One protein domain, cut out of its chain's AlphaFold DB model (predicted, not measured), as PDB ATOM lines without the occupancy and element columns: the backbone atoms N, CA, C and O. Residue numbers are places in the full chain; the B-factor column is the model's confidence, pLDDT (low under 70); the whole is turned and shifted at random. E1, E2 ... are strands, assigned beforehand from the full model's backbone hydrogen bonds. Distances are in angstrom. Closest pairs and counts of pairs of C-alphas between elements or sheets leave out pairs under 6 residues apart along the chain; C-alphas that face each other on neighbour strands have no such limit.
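Overview. This is residues 18 to 92 of the 92 residues of an uncharacterized protein of Histidinibacterium sp. 176SS1-4 (UniProt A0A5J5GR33). This is a small sandwich: a sheet of four strands, E2 E6 E5 E4, and a smaller sheet of three strands, E1 E3 E7, lie face to face, their strands only 24 degrees off each other. The sheets come close at the edge with E1 and E2, while the edge strands E4 and E7 at the other side stay apart, and the chain passes from sheet to sheet four times. The printed part has 75 residues with no named helix and seven strands, E1 to E7 in chain order; the larger sheet is mixed and the smaller all parallel. The class is all strand, with 35 of the 75 residues in named elements. The whole is compact and rounded, with a radius of gyration of the C-alphas of 11.3 A and spans of 28 by 22 by 19 A.

Arrangement. E1, residues 18 to 21, is the parallel neighbour of E3, residues 40 to 44, at 30 degrees; N 19 and O 41 are 2.9 A apart, within hydrogen-bond range. E3 is an inner strand, also parallel to E7, residues 87 to 91, at 22 degrees, with N 42 and O 88 at 2.8 A. In the other sheet E2, residues 28 to 30, is an edge strand parallel to E6, residues 69 to 75, at 22 degrees, with N 30 and O 73 at 2.8 A. E4, residues 53 to 57, and E5, residues 61 to 66, form a hairpin, antiparallel at 153 degrees, with N 54 and O 65 at 2.8 A. E5 and E6 form another, antiparallel at 159 degrees, with N 64 and O 72 at 2.8 A. E4 E5 E6 is a meander, each strand the antiparallel neighbour of the one before. Between the sheets, the closest C-alphas of E1 and E6 are those of Val 21 and Leu 71, 6.1 A apart, and those of E1 and E2 are Val 21 and Met 28, 6.6 A. E3 and E6 are near each other, with 5 pairs of C-alphas within 10 A.

Along the chain. E1 begins at C-alpha 18, (-21.578, -22.405, -16.482), and E2 follows at residues 28 to 30. E3 spans 12.7 A and E4 13.3 A. E5 spans 16.5 A, and E6, the longest strand, 17.1 A from C-alpha 69 at (-12.589, -36.237, -6.409). E7 spans 13.3 A and ends at C-alpha 91, (-10.352, -21.058, -9.277).

Size, cuts and confidence. The C-alphas of Gly 32 and Asp 49 are the two farthest apart, 30.9 A. The printed part has no cut and ends at the chain's last residue, 92. The link E6 to E7, 11 residues, is long. Residues 18 to 25 and 92 have pLDDT under 70; the mean of the printed part is 81.9.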
ATOM      1  N   VAL A  18     -22.308 -22.876 -17.664       57.38
ATOM      2  CA  VAL A  18     -21.578 -22.405 -16.482       57.38
ATOM      3  C   VAL A  18     -22.037 -23.228 -15.291       57.38
ATOM      4  O   VAL A  18     -23.185 -23.130 -14.859       57.38
ATOM      5  N   GLY A  19     -21.134 -24.060 -14.784       53.03
ATOM      6  CA  GLY A  19     -21.312 -24.840 -13.572       53.03
ATOM      7  C   GLY A  19     -20.415 -24.309 -12.465       53.03
ATOM      8  O   GLY A  19     -19.215 -24.148 -12.663       53.03
ATOM      9  N   ARG A  20     -20.970 -24.047 -11.283       51.16
ATOM     10  CA  ARG A  20     -20.148 -23.916 -10.075       51.16
ATOM     11  C   ARG A  20     -20.070 -25.282  -9.422       51.16
ATOM     12  O   ARG A  20     -21.112 -25.850  -9.100       51.16
ATOM     13  N   VAL A  21     -18.859 -25.798  -9.259       53.31
ATOM     14  CA  VAL A  21     -18.631 -27.040  -8.534       53.31
ATOM     15  C   VAL A  21     -18.108 -26.675  -7.159       53.31
ATOM     16  O   VAL A  21     -16.949 -26.303  -6.993       53.31
ATOM     17  N   PHE A  22     -18.979 -26.807  -6.167       52.38
ATOM     18  CA  PHE A  22     -18.546 -26.844  -4.781       52.38
ATOM     19  C   PHE A  22     -17.953 -28.226  -4.508       52.38
ATOM     20  O   PHE A  22     -18.444 -29.227  -5.027       52.38
ATOM     21  N   GLU A  23     -16.953 -28.308  -3.634       52.19
ATOM     22  CA  GLU A  23     -16.364 -29.566  -3.143       52.19
ATOM     23  C   GLU A  23     -17.349 -30.426  -2.304       52.19
ATOM     24  O   GLU A  23     -16.949 -31.322  -1.560       52.19
ATOM     25  N   SER A  24     -18.647 -30.144  -2.407       46.75
ATOM     26  CA  SER A  24     -19.743 -30.765  -1.676       46.75
ATOM     27  C   SER A  24     -20.483 -31.729  -2.598       46.75
ATOM     28  O   SER A  24     -21.024 -31.320  -3.624       46.75
ATOM     29  N   GLU A  25     -20.525 -33.008  -2.222       66.75
ATOM     30  CA  GLU A  25     -21.320 -34.021  -2.916       66.75
ATOM     31  C   GLU A  25     -22.804 -33.620  -2.995       66.75
ATOM     32  O   GLU A  25     -23.351 -33.085  -2.023       66.75
ATOM     33  N   PRO A  26     -23.493 -33.929  -4.109       71.25
ATOM     34  CA  PRO A  26     -23.067 -34.787  -5.226       71.25
ATOM     35  C   PRO A  26     -22.346 -34.052  -6.382       71.25
ATOM     36  O   PRO A  26     -22.550 -32.852  -6.566       71.25
ATOM     37  N   PRO A  27     -21.558 -34.770  -7.215       79.00
ATOM     38  CA  PRO A  27     -20.908 -34.203  -8.400       79.00
ATOM     39  C   PRO A  27     -21.925 -33.596  -9.372       79.00
ATOM     40  O   PRO A  27     -23.023 -34.130  -9.563       79.00
ATOM     41  N   MET A  28     -21.536 -32.508 -10.038       85.12
ATOM     42  CA  MET A  28     -22.402 -31.838 -11.006       85.12
ATOM     43  C   MET A  28     -22.679 -32.753 -12.205       85.12
ATOM     44  O   MET A  28     -21.756 -33.213 -12.871       85.12
ATOM     45  N   LEU A  29     -23.951 -32.987 -12.526       88.50
ATOM     46  CA  LEU A  29     -24.342 -33.704 -13.741       88.50
ATOM     47  C   LEU A  29     -24.570 -32.714 -14.884       88.50
ATOM     48  O   LEU A  29     -25.454 -31.863 -14.808       88.50
ATOM     49  N   VAL A  30     -23.796 -32.858 -15.955       87.44
ATOM     50  CA  VAL A  30     -23.904 -32.063 -17.181       87.44
ATOM     51  C   VAL A  30     -24.497 -32.949 -18.275       87.44
ATOM     52  O   VAL A  30     -23.979 -34.029 -18.554       87.44
ATOM     53  N   GLN A  31     -25.605 -32.521 -18.878       88.31
ATOM     54  CA  GLN A  31     -26.306 -33.256 -19.936       88.31
ATOM     55  C   GLN A  31     -26.513 -32.358 -21.154       88.31
ATOM     56  O   GLN A  31     -26.738 -31.159 -21.001       88.31
ATOM     57  N   GLY A  32     -26.469 -32.945 -22.354       85.69
ATOM     58  CA  GLY A  32     -26.670 -32.207 -23.607       85.69
ATOM     59  C   GLY A  32     -25.545 -31.222 -23.938       85.69
ATOM     60  O   GLY A  32     -25.770 -30.292 -24.710       85.69
ATOM     61  N   PHE A  33     -24.368 -31.412 -23.335       87.06
ATOM     62  CA  PHE A  33     -23.163 -30.668 -23.677       87.06
ATOM     63  C   PHE A  33     -22.599 -31.179 -25.002       87.06
ATOM     64  O   PHE A  33     -22.452 -32.385 -25.183       87.06
ATOM     65  N   ASP A  34     -22.300 -30.251 -25.904       87.75
ATOM     66  CA  ASP A  34     -21.706 -30.512 -27.215       87.75
ATOM     67  C   ASP A  34     -20.305 -29.873 -27.258       87.75
ATOM     68  O   ASP A  34     -20.214 -28.648 -27.412       87.75
ATOM     69  N   PRO A  35     -19.223 -30.658 -27.087       86.00
ATOM     70  CA  PRO A  35     -17.865 -30.127 -26.978       86.00
ATOM     71  C   PRO A  35     -17.372 -29.410 -28.241       86.00
ATOM     72  O   PRO A  35     -16.504 -28.548 -28.128       86.00
ATOM     73  N   ASP A  36     -17.963 -29.683 -29.411       85.75
ATOM     74  CA  ASP A  36     -17.603 -29.028 -30.677       85.75
ATOM     75  C   ASP A  36     -18.183 -27.609 -30.792       85.75
ATOM     76  O   ASP A  36     -17.774 -26.808 -31.639       85.75
ATOM     77  N   ARG A  37     -19.206 -27.295 -29.987       84.25
ATOM     78  CA  ARG A  37     -19.989 -26.052 -30.107       84.25
ATOM     79  C   ARG A  37     -20.050 -25.236 -28.828       84.25
ATOM     80  O   ARG A  37     -20.511 -24.093 -28.857       84.25
ATOM     81  N   GLN A  38     -19.664 -25.825 -27.707       85.06
ATOM     82  CA  GLN A  38     -19.890 -25.278 -26.383       85.06
ATOM     83  C   GLN A  38     -18.639 -25.417 -25.530       85.06
ATOM     84  O   GLN A  38     -17.888 -26.379 -25.630       85.06
ATOM     85  N   THR A  39     -18.473 -24.467 -24.615       86.06
ATOM     86  CA  THR A  39     -17.457 -24.546 -23.569       86.06
ATOM     87  C   THR A  39     -18.149 -24.699 -22.224       86.06
ATOM     88  O   THR A  39     -18.992 -23.877 -21.849       86.06
ATOM     89  N   LEU A  40     -17.778 -25.740 -21.484       84.00
ATOM     90  CA  LEU A  40     -18.180 -25.950 -20.102       84.00
ATOM     91  C   LEU A  40     -17.200 -25.210 -19.195       84.00
ATOM     92  O   LEU A  40     -16.018 -25.539 -19.142       84.00
ATOM     93  N   THR A  41     -17.678 -24.206 -18.468       86.12
ATOM     94  CA  THR A  41     -16.866 -23.525 -17.455       86.12
ATOM     95  C   THR A  41     -17.202 -24.079 -16.079       86.12
ATOM     96  O   THR A  41     -18.355 -23.981 -15.656       86.12
ATOM     97  N   LEU A  42     -16.207 -24.636 -15.388       82.25
ATOM     98  CA  LEU A  42     -16.316 -25.107 -14.010       82.25
ATOM     99  C   LEU A  42     -15.541 -24.164 -13.090       82.25
ATOM    100  O   LEU A  42     -14.334 -23.975 -13.251       82.25
ATOM    101  N   THR A  43     -16.234 -23.570 -12.125       82.88
ATOM    102  CA  THR A  43     -15.588 -22.839 -11.027       82.88
ATOM    103  C   THR A  43     -15.351 -23.790  -9.862       82.88
ATOM    104  O   THR A  43     -16.291 -24.481  -9.470       82.88
ATOM    105  N   VAL A  44     -14.124 -23.830  -9.340       80.81
ATOM    106  CA  VAL A  44     -13.687 -24.717  -8.254       80.81
ATOM    107  C   VAL A  44     -13.139 -23.861  -7.115       80.81
ATOM    108  O   VAL A  44     -12.075 -23.263  -7.250       80.81
ATOM    109  N   ASP A  45     -13.860 -23.799  -5.996       76.69
ATOM    110  CA  ASP A  45     -13.556 -22.880  -4.882       76.69
ATOM    111  C   ASP A  45     -12.335 -23.298  -4.025       76.69
ATOM    112  O   ASP A  45     -11.859 -22.512  -3.217       76.69
ATOM    113  N   ASN A  46     -11.808 -24.517  -4.196       73.88
ATOM    114  CA  ASN A  46     -10.678 -25.060  -3.420       73.88
ATOM    115  C   ASN A  46      -9.569 -25.660  -4.304       73.88
ATOM    116  O   ASN A  46      -8.868 -26.577  -3.881       73.88
ATOM    117  N   ALA A  47      -9.421 -25.179  -5.542       78.44
ATOM    118  CA  ALA A  47      -8.329 -25.622  -6.404       78.44
ATOM    119  C   ALA A  47      -6.977 -25.180  -5.819       78.44
ATOM    120  O   ALA A  47      -6.764 -23.992  -5.567       78.44
ATOM    121  N   GLN A  48      -6.069 -26.128  -5.597       79.31
ATOM    122  CA  GLN A  48      -4.712 -25.869  -5.122       79.31
ATOM    123  C   GLN A  48      -3.716 -25.872  -6.284       79.31
ATOM    124  O   GLN A  48      -3.887 -26.573  -7.283       79.31
ATOM    125  N   ASP A  49      -2.635 -25.103  -6.141       76.44
ATOM    126  CA  ASP A  49      -1.537 -25.137  -7.106       76.44
ATOM    127  C   ASP A  49      -0.942 -26.549  -7.180       76.44
ATOM    128  O   ASP A  49      -0.470 -27.103  -6.185       76.44
ATOM    129  N   GLY A  50      -0.947 -27.118  -8.386       78.56
ATOM    130  CA  GLY A  50      -0.500 -28.487  -8.641       78.56
ATOM    131  C   GLY A  50      -1.620 -29.527  -8.686       78.56
ATOM    132  O   GLY A  50      -1.326 -30.681  -8.997       78.56
ATOM    133  N   ASP A  51      -2.879 -29.146  -8.448       83.38
ATOM    134  CA  ASP A  51      -4.011 -30.035  -8.692       83.38
ATOM    135  C   ASP A  51      -4.124 -30.366 -10.184       83.38
ATOM    136  O   ASP A  51      -4.329 -29.502 -11.041       83.38
ATOM    137  N   GLU A  52      -4.003 -31.653 -10.494       84.94
ATOM    138  CA  GLU A  52      -4.179 -32.159 -11.847       84.94
ATOM    139  C   GLU A  52      -5.657 -32.442 -12.119       84.94
ATOM    140  O   GLU A  52      -6.362 -33.040 -11.294       84.94
ATOM    141  N   VAL A  53      -6.116 -32.042 -13.305       85.38
ATOM    142  CA  VAL A  53      -7.447 -32.393 -13.799       85.38
ATOM    143  C   VAL A  53      -7.345 -33.541 -14.772       85.38
ATOM    144  O   VAL A  53      -6.638 -33.475 -15.774       85.38
ATOM    145  N   ILE A  54      -8.109 -34.582 -14.475       89.25
ATOM    146  CA  ILE A  54      -8.122 -35.829 -15.216       89.25
ATOM    147  C   ILE A  54      -9.533 -36.061 -15.742       89.25
ATOM    148  O   ILE A  54     -10.508 -36.053 -14.989       89.25
ATOM    149  N   PHE A  55      -9.625 -36.335 -17.039       90.81
ATOM    150  CA  PHE A  55     -10.854 -36.762 -17.691       90.81
ATOM    151  C   PHE A  55     -10.903 -38.287 -17.719       90.81
ATOM    152  O   PHE A  55     -10.055 -38.940 -18.328       90.81
ATOM    153  N   ARG A  56     -11.873 -38.874 -17.014       91.75
ATOM    154  CA  ARG A  56     -12.023 -40.328 -16.896       91.75
ATOM    155  C   ARG A  56     -13.304 -40.788 -17.573       91.75
ATOM    156  O   ARG A  56     -14.377 -40.260 -17.303       91.75
ATOM    157  N   ASP A  57     -13.214 -41.831 -18.389       92.81
ATOM    158  CA  ASP A  57     -14.409 -42.465 -18.934       92.81
ATOM    159  C   ASP A  57     -15.156 -43.236 -17.830       92.81
ATOM    160  O   ASP A  57     -14.605 -44.126 -17.182       92.81
ATOM    161  N   SER A  58     -16.423 -42.887 -17.617       88.88
ATOM    162  CA  SER A  58     -17.325 -43.532 -16.655       88.88
ATOM    163  C   SER A  58     -18.200 -44.626 -17.287       88.88
ATOM    164  O   SER A  58     -19.061 -45.205 -16.621       88.88
ATOM    165  N   GLY A  59     -18.061 -44.870 -18.594       88.94
ATOM    166  CA  GLY A  59     -18.921 -45.756 -19.386       88.94
ATOM    167  C   GLY A  59     -20.238 -45.107 -19.831       88.94
ATOM    168  O   GLY A  59     -20.815 -45.514 -20.840       88.94
ATOM    169  N   ARG A  60     -20.707 -44.079 -19.108       87.25
ATOM    170  CA  ARG A  60     -21.905 -43.277 -19.433       87.25
ATOM    171  C   ARG A  60     -21.576 -41.848 -19.884       87.25
ATOM    172  O   ARG A  60     -22.487 -41.060 -20.129       87.25
ATOM    173  N   GLY A  61     -20.292 -41.521 -19.972       92.12
ATOM    174  CA  GLY A  61     -19.786 -40.191 -20.284       92.12
ATOM    175  C   GLY A  61     -18.454 -39.923 -19.586       92.12
ATOM    176  O   GLY A  61     -17.808 -40.862 -19.115       92.12
ATOM    177  N   CYS A  62     -18.076 -38.658 -19.462       92.06
ATOM    178  CA  CYS A  62     -16.783 -38.229 -18.950       92.06
ATOM    179  C   CYS A  62     -16.895 -37.658 -17.533       92.06
ATOM    180  O   CYS A  62     -17.622 -36.694 -17.296       92.06
ATOM    181  N   ASP A  63     -16.130 -38.217 -16.602       92.31
ATOM    182  CA  ASP A  63     -15.924 -37.659 -15.270       92.31
ATOM    183  C   ASP A  63     -14.750 -36.679 -15.296       92.31
ATOM    184  O   ASP A  63     -13.652 -37.025 -15.728       92.31
ATOM    185  N   VAL A  64     -14.981 -35.470 -14.795       90.06
ATOM    186  CA  VAL A  64     -13.945 -34.474 -14.521       90.06
ATOM    187  C   VAL A  64     -13.482 -34.687 -13.086       90.06
ATOM    188  O   VAL A  64     -14.250 -34.464 -12.149       90.06
ATOM    189  N   VAL A  65     -12.251 -35.156 -12.912       89.06
ATOM    190  CA  VAL A  65     -11.673 -35.504 -11.611       89.06
ATOM    191  C   VAL A  65     -10.531 -34.549 -11.291       89.06
ATOM    192  O   VAL A  65      -9.652 -34.357 -12.121       89.06
ATOM    193  N   MET A  66     -10.521 -33.985 -10.087       86.38
ATOM    194  CA  MET A  66      -9.441 -33.135  -9.573       86.38
ATOM    195  C   MET A  66      -9.122 -33.567  -8.142       86.38
ATOM    196  O   MET A  66     -10.038 -33.857  -7.371       86.38
ATOM    197  N   GLY A  67      -7.838 -33.701  -7.793       83.44
ATOM    198  CA  GLY A  67      -7.430 -34.107  -6.437       83.44
ATOM    199  C   GLY A  67      -8.019 -35.456  -5.981       83.44
ATOM    200  O   GLY A  67      -8.259 -35.677  -4.796       83.44
ATOM    201  N   GLY A  68      -8.331 -36.354  -6.925       82.38
ATOM    202  CA  GLY A  68      -8.978 -37.645  -6.653       82.38
ATOM    203  C   GLY A  68     -10.498 -37.597  -6.439       82.38
ATOM    204  O   GLY A  68     -11.099 -38.649  -6.210       82.38
ATOM    205  N   LYS A  69     -11.136 -36.425  -6.548       84.44
ATOM    206  CA  LYS A  69     -12.589 -36.237  -6.409       84.44
ATOM    207  C   LYS A  69     -13.240 -35.935  -7.754       84.44
ATOM    208  O   LYS A  69     -12.708 -35.157  -8.543       84.44
ATOM    209  N   THR A  70     -14.410 -36.517  -8.012       88.00
ATOM    210  CA  THR A  70     -15.207 -36.179  -9.200       88.00
ATOM    211  C   THR A  70     -15.918 -34.850  -8.974       88.00
ATOM    212  O   THR A  70     -16.767 -34.741  -8.095       88.00
ATOM    213  N   LEU A  71     -15.586 -33.856  -9.790       86.12
ATOM    214  CA  LEU A  71     -16.189 -32.526  -9.784       86.12
ATOM    215  C   LEU A  71     -17.494 -32.504 -10.588       86.12
ATOM    216  O   LEU A  71     -18.527 -32.005 -10.137       86.12
ATOM    217  N   ALA A  72     -17.451 -33.079 -11.787       88.75
ATOM    218  CA  ALA A  72     -18.580 -33.124 -12.700       88.75
ATOM    219  C   ALA A  72     -18.588 -34.423 -13.507       88.75
ATOM    220  O   ALA A  72     -17.542 -35.020 -13.749       88.75
ATOM    221  N   ARG A  73     -19.772 -34.835 -13.959       90.31
ATOM    222  CA  ARG A  73     -19.973 -35.907 -14.933       90.31
ATOM    223  C   ARG A  73     -20.737 -35.364 -16.128       90.31
ATOM    224  O   ARG A  73     -21.892 -34.958 -16.000       90.31
ATOM    225  N   ILE A  74     -20.100 -35.416 -17.287       91.88
ATOM    226  CA  ILE A  74     -20.653 -35.021 -18.577       91.88
ATOM    227  C   ILE A  74     -21.228 -36.267 -19.236       91.88
ATOM    228  O   ILE A  74     -20.499 -37.145 -19.688       91.88
ATOM    229  N   VAL A  75     -22.549 -36.383 -19.245       92.12
ATOM    230  CA  VAL A  75     -23.245 -37.559 -19.767       92.12
ATOM    231  C   VAL A  75     -23.240 -37.534 -21.292       92.12
ATOM    232  O   VAL A  75     -23.612 -36.531 -21.895       92.12
ATOM    233  N   GLY A  76     -22.886 -38.665 -21.902       90.31
ATOM    234  CA  GLY A  76     -22.930 -38.846 -23.355       90.31
ATOM    235  C   GLY A  76     -21.721 -38.312 -24.127       90.31
ATOM    236  O   GLY A  76     -21.691 -38.507 -25.332       90.31
ATOM    237  N   VAL A  77     -20.739 -37.711 -23.449       90.94
ATOM    238  CA  VAL A  77     -19.482 -37.231 -24.049       90.94
ATOM    239  C   VAL A  77     -18.325 -38.052 -23.500       90.94
ATOM    240  O   VAL A  77     -18.235 -38.241 -22.284       90.94
ATOM    241  N   ARG A  78     -17.451 -38.566 -24.364       92.38
ATOM    242  CA  ARG A  78     -16.250 -39.302 -23.959       92.38
ATOM    243  C   ARG A  78     -15.053 -38.368 -23.740       92.38
ATOM    244  O   ARG A  78     -15.018 -37.275 -24.291       92.38
ATOM    245  N   PRO A  79     -14.058 -38.779 -22.931       90.94
ATOM    246  CA  PRO A  79     -12.860 -37.971 -22.698       90.94
ATOM    247  C   PRO A  79     -12.070 -37.616 -23.963       90.94
ATOM    248  O   PRO A  79     -11.455 -36.560 -24.009       90.94
ATOM    249  N   ASP A  80     -12.069 -38.487 -24.973       90.69
ATOM    250  CA  ASP A  80     -11.383 -38.287 -26.256       90.69
ATOM    251  C   ASP A  80     -12.116 -37.323 -27.200       90.69
ATOM    252  O   ASP A  80     -11.522 -36.855 -28.167       90.69
ATOM    253  N   GLU A  81     -13.373 -36.989 -26.897       89.50
ATOM    254  CA  GLU A  81     -14.150 -35.950 -27.586       89.50
ATOM    255  C   GLU A  81     -13.904 -34.550 -26.997       89.50
ATOM    256  O   GLU A  81     -14.404 -33.560 -27.525       89.50
ATOM    257  N   LEU A  82     -13.165 -34.448 -25.886       87.81
ATOM    258  CA  LEU A  82     -12.846 -33.177 -25.241       87.81
ATOM    259  C   LEU A  82     -11.497 -32.655 -25.731       87.81
ATOM    260  O   LEU A  82     -10.483 -33.353 -25.669       87.81
ATOM    261  N   ASP A  83     -11.467 -31.391 -26.137       84.25
ATOM    262  CA  ASP A  83     -10.235 -30.666 -26.416       84.25
ATOM    263  C   ASP A  83      -9.903 -29.655 -25.302       84.25
ATOM    264  O   ASP A  83     -10.642 -29.468 -24.330       84.25
ATOM    265  N   ALA A  84      -8.753 -28.988 -25.434       73.44
ATOM    266  CA  ALA A  84      -8.281 -28.006 -24.456       73.44
ATOM    267  C   ALA A  84      -9.204 -26.772 -24.307       73.44
ATOM    268  O   ALA A  84      -9.043 -26.006 -23.358       73.44
ATOM    269  N   GLY A  85     -10.138 -26.552 -25.235       79.25
ATOM    270  CA  GLY A  85     -11.128 -25.475 -25.227       79.25
ATOM    271  C   GLY A  85     -12.537 -25.908 -24.800       79.25
ATOM    272  O   GLY A  85     -13.346 -25.044 -24.450       79.25
ATOM    273  N   SER A  86     -12.838 -27.210 -24.774       82.94
ATOM    274  CA  SER A  86     -14.150 -27.730 -24.368       82.94
ATOM    275  C   SER A  86     -14.443 -27.468 -22.890       82.94
ATOM    276  O   SER A  86     -15.593 -27.230 -22.516       82.94
ATOM    277  N   ILE A  87     -13.419 -27.493 -22.031       83.38
ATOM    278  CA  ILE A  87     -13.576 -27.315 -20.583       83.38
ATOM    279  C   ILE A  87     -12.643 -26.225 -20.081       83.38
ATOM    280  O   ILE A  87     -11.428 -26.284 -20.248       83.38
ATOM    281  N   ARG A  88     -13.222 -25.243 -19.394       85.12
ATOM    282  CA  ARG A  88     -12.494 -24.164 -18.741       85.12
ATOM    283  C   ARG A  88     -12.645 -24.274 -17.236       85.12
ATOM    284  O   ARG A  88     -13.758 -24.250 -16.720       85.12
ATOM    285  N   LEU A  89     -11.526 -24.336 -16.533       80.81
ATOM    286  CA  LEU A  89     -11.502 -24.346 -15.076       80.81
ATOM    287  C   LEU A  89     -11.136 -22.962 -14.560       80.81
ATOM    288  O   LEU A  89     -10.244 -22.306 -15.100       80.81
ATOM    289  N   ILE A  90     -11.844 -22.511 -13.534       81.62
ATOM    290  CA  ILE A  90     -11.602 -21.230 -12.877       81.62
ATOM    291  C   ILE A  90     -11.516 -21.498 -11.377       81.62
ATOM    292  O   ILE A  90     -12.437 -22.086 -10.816       81.62
ATOM    293  N   ALA A  91     -10.431 -21.071 -10.736       77.75
ATOM    294  CA  ALA A  91     -10.352 -21.058  -9.277       77.75
ATOM    295  C   ALA A  91     -11.315 -19.988  -8.730       77.75
ATOM    296  O   ALA A  91     -11.325 -18.862  -9.242       77.75
ATOM    297  N   GLY A  92     -12.169 -20.382  -7.783       67.06
ATOM    298  CA  GLY A  92     -13.170 -19.525  -7.129       67.06
ATOM    299  C   GLY A  92     -12.598 -18.646  -6.029       67.06
ATOM    300  O   GLY A  92     -11.566 -19.032  -5.442       67.06
TER     301      GLY A  92